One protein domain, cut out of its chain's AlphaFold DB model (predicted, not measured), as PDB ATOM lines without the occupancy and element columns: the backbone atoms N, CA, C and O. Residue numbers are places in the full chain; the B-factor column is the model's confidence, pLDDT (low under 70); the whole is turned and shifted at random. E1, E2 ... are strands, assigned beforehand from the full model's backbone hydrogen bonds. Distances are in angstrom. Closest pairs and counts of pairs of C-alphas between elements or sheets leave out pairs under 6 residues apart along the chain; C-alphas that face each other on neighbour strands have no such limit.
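What this domain is: This is residues 236 to 284 of the 496 residues of the protein "Protocadherin Fat 1" of Trichinella sp. T6 (UniProt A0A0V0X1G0). With little regular structure, this is a rod built on one twisted-looking ribbon, the hairpin of E1 and E2, from which the unnamed stretch of residues 263 to 284 folds back along the hairpin's length. The 49 printed residues hold no named helix and two antiparallel strands, E1 then E2, with 18 residues; the class is all strand. The whole is loose, with a radius of gyration of the C-alphas of 12.4 A, and spans 39 by 16 by 13 A.

How they stand to each other: E1, residues 237 to 245, and E2, residues 254 to 262, form a hairpin, antiparallel at 152 degrees. C-alphas 238 and 260 face each other at 4.5 A. N 241 and O 257 are within hydrogen-bond range at 2.8 A, as are N 254 and O 245 at 2.9 A. E1 bends by 81 degrees at residue 242.

Where its parts are: E1 runs 19.6 A from C-alpha 237 at (39.698, 81.047, 47.212). E2 runs 22.8 A to C-alpha 262 at (44.419, 79.761, 47.015).

The domain as a whole: The C-alphas of Tyr 268 and Pro 284, the two farthest apart, are 39.7 A apart. The printed part has no cut. The link from E1 to E2 is short, with 8 residues. In this model, Asn 249 is under pLDDT 70.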
ATOM      1  N   CYS A 236      40.132  78.716  43.005       91.19
ATOM      2  CA  CYS A 236      40.522  79.967  43.616       91.19
ATOM      3  C   CYS A 236      39.684  80.228  44.878       91.19
ATOM      4  O   CYS A 236      38.470  80.005  44.885       91.19
ATOM      5  N   ILE A 237      40.340  80.678  45.947       89.19
ATOM      6  CA  ILE A 237      39.698  81.047  47.212       89.19
ATOM      7  C   ILE A 237      40.138  82.467  47.551       89.19
ATOM      8  O   ILE A 237      41.254  82.676  48.024       89.19
ATOM      9  N   ASP A 238      39.234  83.415  47.313       88.12
ATOM     10  CA  ASP A 238      39.356  84.801  47.756       88.12
ATOM     11  C   ASP A 238      38.429  85.006  48.965       88.12
ATOM     12  O   ASP A 238      37.234  84.701  48.913       88.12
ATOM     13  N   GLU A 239      38.981  85.508  50.066       86.06
ATOM     14  CA  GLU A 239      38.223  85.929  51.244       86.06
ATOM     15  C   GLU A 239      37.935  87.423  51.146       86.06
ATOM     16  O   GLU A 239      38.858  88.225  51.006       86.06
ATOM     17  N   ARG A 240      36.653  87.791  51.225       89.38
ATOM     18  CA  ARG A 240      36.217  89.185  51.302       89.38
ATOM     19  C   ARG A 240      36.197  89.632  52.758       89.38
ATOM     20  O   ARG A 240      35.496  89.029  53.567       89.38
ATOM     21  N   ILE A 241      36.903  90.711  53.057       85.31
ATOM     22  CA  ILE A 241      36.990  91.320  54.384       85.31
ATOM     23  C   ILE A 241      36.337  92.703  54.310       85.31
ATOM     24  O   ILE A 241      36.656  93.489  53.420       85.31
ATOM     25  N   GLU A 242      35.405  92.987  55.221       88.06
ATOM     26  CA  GLU A 242      34.756  94.298  55.371       88.06
ATOM     27  C   GLU A 242      35.698  95.239  56.121       88.06
ATOM     28  O   GLU A 242      35.742  95.282  57.350       88.06
ATOM     29  N   GLN A 243      36.532  95.929  55.355       82.12
ATOM     30  CA  GLN A 243      37.487  96.889  55.864       82.12
ATOM     31  C   GLN A 243      37.817  97.894  54.766       82.12
ATOM     32  O   GLN A 243      38.342  97.535  53.710       82.12
ATOM     33  N   CYS A 244      37.592  99.167  55.086       83.81
ATOM     34  CA  CYS A 244      37.947 100.295  54.242       83.81
ATOM     35  C   CYS A 244      39.445 100.317  53.931       83.81
ATOM     36  O   CYS A 244      40.262 100.644  54.795       83.81
ATOM     37  N   THR A 245      39.808  99.957  52.700       77.50
ATOM     38  CA  THR A 245      41.200  99.940  52.221       77.50
ATOM     39  C   THR A 245      41.285 100.387  50.764       77.50
ATOM     40  O   THR A 245      40.267 100.543  50.092       77.50
ATOM     41  N   PHE A 246      42.504 100.606  50.269       74.19
ATOM     42  CA  PHE A 246      42.755 100.878  48.855       74.19
ATOM     43  C   PHE A 246      42.823  99.559  48.068       74.19
ATOM     44  O   PHE A 246      43.730  98.756  48.319       74.19
ATOM     45  N   PRO A 247      41.905  99.314  47.115       75.56
ATOM     46  CA  PRO A 247      42.024  98.195  46.192       75.56
ATOM     47  C   PRO A 247      43.324  98.265  45.378       75.56
ATOM     48  O   PRO A 247      43.867  99.353  45.154       75.56
ATOM     49  N   PRO A 248      43.818  97.129  44.855       71.94
ATOM     50  CA  PRO A 248      44.903  97.133  43.883       71.94
ATOM     51  C   PRO A 248      44.572  98.055  42.700       71.94
ATOM     52  O   PRO A 248      43.524  97.903  42.078       71.94
ATOM     53  N   ASN A 249      45.494  98.963  42.367       67.88
ATOM     54  CA  ASN A 249      45.399  99.917  41.252       67.88
ATOM     55  C   ASN A 249      44.329 101.017  41.402       67.88
ATOM     56  O   ASN A 249      43.973 101.647  40.407       67.88
ATOM     57  N   GLU A 250      43.839 101.283  42.616       74.56
ATOM     58  CA  GLU A 250      42.901 102.379  42.878       74.56
ATOM     59  C   GLU A 250      43.400 103.348  43.959       74.56
ATOM     60  O   GLU A 250      43.975 102.949  44.968       74.56
ATOM     61  N   ASN A 251      43.093 104.638  43.772       70.94
ATOM     62  CA  ASN A 251      43.420 105.727  44.710       70.94
ATOM     63  C   ASN A 251      42.232 106.123  45.593       70.94
ATOM     64  O   ASN A 251      42.249 107.168  46.242       70.94
ATOM     65  N   ILE A 252      41.163 105.331  45.563       80.31
ATOM     66  CA  ILE A 252      39.933 105.583  46.303       80.31
ATOM     67  C   ILE A 252      39.727 104.409  47.249       80.31
ATOM     68  O   ILE A 252      39.811 103.251  46.848       80.31
ATOM     69  N   CYS A 253      39.460 104.733  48.507       84.44
ATOM     70  CA  CYS A 253      39.177 103.746  49.529       84.44
ATOM     71  C   CYS A 253      37.811 103.101  49.301       84.44
ATOM     72  O   CYS A 253      36.840 103.806  48.997       84.44
ATOM     73  N   ARG A 254      37.736 101.785  49.478       88.50
ATOM     74  CA  ARG A 254      36.506 101.020  49.298       88.50
ATOM     75  C   ARG A 254      36.233 100.098  50.470       88.50
ATOM     76  O   ARG A 254      37.164  99.670  51.146       88.50
ATOM     77  N   GLU A 255      34.952  99.830  50.683       90.75
ATOM     78  CA  GLU A 255      34.399  99.106  51.833       90.75
ATOM     79  C   GLU A 255      34.984  97.701  52.023       90.75
ATOM     80  O   GLU A 255      35.203  97.270  53.156       90.75
ATOM     81  N   TYR A 256      35.265  96.992  50.927       89.12
ATOM     82  CA  TYR A 256      35.745  95.616  50.969       89.12
ATOM     83  C   TYR A 256      37.169  95.479  50.445       89.12
ATOM     84  O   TYR A 256      37.569  96.115  49.472       89.12
ATOM     85  N   THR A 257      37.909  94.553  51.046       83.06
ATOM     86  CA  THR A 257      39.208  94.084  50.563       83.06
ATOM     87  C   THR A 257      39.204  92.576  50.383       83.06
ATOM     88  O   THR A 257      38.345  91.876  50.920       83.06
ATOM     89  N   TYR A 258      40.152  92.068  49.602       85.94
ATOM     90  CA  TYR A 258      40.205  90.655  49.251       85.94
ATOM     91  C   TYR A 258      41.587  90.073  49.504       85.94
ATOM     92  O   TYR A 258      42.582  90.565  48.970       85.94
ATOM     93  N   VAL A 259      41.631  88.973  50.253       79.69
ATOM     94  CA  VAL A 259      42.845  88.183  50.477       79.69
ATOM     95  C   VAL A 259      42.738  86.882  49.695       79.69
ATOM     96  O   VAL A 259      41.773  86.132  49.843       79.69
ATOM     97  N   ARG A 260      43.734  86.611  48.846       83.44
ATOM     98  CA  ARG A 260      43.803  85.371  48.070       83.44
ATOM     99  C   ARG A 260      44.502  84.286  48.876       83.44
ATOM    100  O   ARG A 260      45.707  84.359  49.089       83.44
ATOM    101  N   HIS A 261      43.753  83.262  49.276       81.31
ATOM    102  CA  HIS A 261      44.271  82.112  50.027       81.31
ATOM    103  C   HIS A 261      44.730  80.972  49.125       81.31
ATOM    104  O   HIS A 261      45.614  80.198  49.488       81.31
ATOM    105  N   GLN A 262      44.112  80.836  47.952       84.56
ATOM    106  CA  GLN A 262      44.419  79.761  47.015       84.56
ATOM    107  C   GLN A 262      44.213  80.237  45.580       84.56
ATOM    108  O   GLN A 262      43.189  80.842  45.273       84.56
ATOM    109  N   GLU A 263      45.165  79.934  44.699       85.44
ATOM    110  CA  GLU A 263      45.020  80.144  43.257       85.44
ATOM    111  C   GLU A 263      44.319  78.960  42.579       85.44
ATOM    112  O   GLU A 263      44.394  77.816  43.044       85.44
ATOM    113  N   ALA A 264      43.635  79.237  41.467       86.38
ATOM    114  CA  ALA A 264      43.020  78.201  40.647       86.38
ATOM    115  C   ALA A 264      44.069  77.426  39.838       86.38
ATOM    116  O   ALA A 264      44.942  78.009  39.201       86.38
ATOM    117  N   GLU A 265      43.933  76.102  39.785       84.69
ATOM    118  CA  GLU A 265      44.720  75.247  38.890       84.69
ATOM    119  C   GLU A 265      44.016  75.097  37.532       84.69
ATOM    120  O   GLU A 265      43.192  74.202  37.325       84.69
ATOM    121  N   ILE A 266      44.354  75.969  36.587       81.44
ATOM    122  CA  ILE A 266      43.824  75.969  35.214       81.44
ATOM    123  C   ILE A 266      44.268  74.695  34.455       81.44
ATOM    124  O   ILE A 266      45.384  74.213  34.666       81.44
ATOM    125  N   PRO A 267      43.421  74.098  33.586       81.69
ATOM    126  CA  PRO A 267      42.143  74.621  33.089       81.69
ATOM    127  C   PRO A 267      40.899  74.195  33.868       81.69
ATOM    128  O   PRO A 267      39.805  74.631  33.530       81.69
ATOM    129  N   TYR A 268      41.017  73.321  34.869       85.69
ATOM    130  CA  TYR A 268      39.832  72.735  35.503       85.69
ATOM    131  C   TYR A 268      39.502  73.337  36.873       85.69
ATOM    132  O   TYR A 268      38.351  73.252  37.296       85.69
ATOM    133  N   GLY A 269      40.453  73.979  37.549       88.25
ATOM    134  CA  GLY A 269      40.215  74.782  38.746       88.25
ATOM    135  C   GLY A 269      39.318  75.978  38.444       88.25
ATOM    136  O   GLY A 269      39.525  76.666  37.447       88.25
ATOM    137  N   LYS A 270      38.310  76.231  39.284       88.75
ATOM    138  CA  LYS A 270      37.435  77.399  39.107       88.75
ATOM    139  C   LYS A 270      38.177  78.678  39.465       88.75
ATOM    140  O   LYS A 270      38.710  78.781  40.569       88.75
ATOM    141  N   GLU A 271      38.169  79.640  38.554       88.00
ATOM    142  CA  GLU A 271      38.706  80.977  38.792       88.00
ATOM    143  C   GLU A 271      37.903  81.728  39.857       88.00
ATOM    144  O   GLU A 271      36.745  81.401  40.143       88.00
ATOM    145  N   CYS A 272      38.542  82.722  40.474       86.50
ATOM    146  CA  CYS A 272      37.852  83.577  41.425       86.50
ATOM    147  C   CYS A 272      36.815  84.429  40.686       86.50
ATOM    148  O   CYS A 272      37.080  84.869  39.566       86.50
ATOM    149  N   PRO A 273      35.654  84.688  41.309       88.00
ATOM    150  CA  PRO A 273      34.721  85.661  40.772       88.00
ATOM    151  C   PRO A 273      35.384  87.039  40.685       88.00
ATOM    152  O   PRO A 273      36.353  87.333  41.393       88.00
ATOM    153  N   GLU A 274      34.830  87.886  39.824       88.56
ATOM    154  CA  GLU A 274      35.218  89.289  39.758       88.56
ATOM    155  C   GLU A 274      35.029  89.948  41.132       88.56
ATOM    156  O   GLU A 274      34.049  89.687  41.840       88.56
ATOM    157  N   ARG A 275      36.017  90.742  41.547       89.00
ATOM    158  CA  ARG A 275      36.036  91.359  42.874       89.00
ATOM    159  C   ARG A 275      35.147  92.592  42.876       89.00
ATOM    160  O   ARG A 275      35.351  93.497  42.076       89.00
ATOM    161  N   ASP A 276      34.221  92.635  43.824       92.06
ATOM    162  CA  ASP A 276      33.402  93.808  44.106       92.06
ATOM    163  C   ASP A 276      33.887  94.441  45.408       92.06
ATOM    164  O   ASP A 276      33.603  93.970  46.510       92.06
ATOM    165  N   TYR A 277      34.677  95.499  45.269       89.00
ATOM    166  CA  TYR A 277      35.250  96.209  46.404       89.00
ATOM    167  C   TYR A 277      34.223  97.104  47.127       89.00
ATOM    168  O   TYR A 277      34.545  97.656  48.175       89.00
ATOM    169  N   GLY A 278      32.989  97.227  46.621       91.31
ATOM    170  CA  GLY A 278      31.922  98.006  47.245       91.31
ATOM    171  C   GLY A 278      32.006  99.511  46.991       91.31
ATOM    172  O   GLY A 278      32.681  99.995  46.066       91.31
ATOM    173  N   GLU A 279      31.273 100.261  47.815       92.19
ATOM    174  CA  GLU A 279      31.179 101.716  47.712       92.19
ATOM    175  C   GLU A 279      32.421 102.423  48.266       92.19
ATOM    176  O   GLU A 279      33.275 101.840  48.942       92.19
ATOM    177  N   ARG A 280      32.531 103.719  47.953       90.69
ATOM    178  CA  ARG A 280      33.558 104.584  48.534       90.69
ATOM    179  C   ARG A 280      33.294 104.733  50.029       90.69
ATOM    180  O   ARG A 280      32.184 105.079  50.419       90.69
ATOM    181  N   CYS A 281      34.341 104.605  50.832       87.00
ATOM    182  CA  CYS A 281      34.276 104.897  52.258       87.00
ATOM    183  C   CYS A 281      35.450 105.762  52.727       87.00
ATOM    184  O   CYS A 281      36.402 106.008  51.981       87.00
ATOM    185  N   ASP A 282      35.371 106.243  53.966       85.38
ATOM    186  CA  ASP A 282      36.448 107.006  54.583       85.38
ATOM    187  C   ASP A 282      37.547 106.056  55.056       85.38
ATOM    188  O   ASP A 282      37.345 105.204  55.924       85.38
ATOM    189  N   CYS A 283      38.734 106.195  54.468       78.44
ATOM    190  CA  CYS A 283      39.868 105.369  54.846       78.44
ATOM    191  C   CYS A 283      40.346 105.744  56.259       78.44
ATOM    192  O   CYS A 283      40.581 106.928  56.521       78.44
ATOM    193  N   PRO A 284      40.549 104.768  57.163       83.00
ATOM    194  CA  PRO A 284      40.964 105.007  58.544       83.00
ATOM    195  C   PRO A 284      42.455 105.367  58.636       83.00
ATOM    196  O   PRO A 284      43.205 104.769  59.398       83.00
TER     197      PRO A 284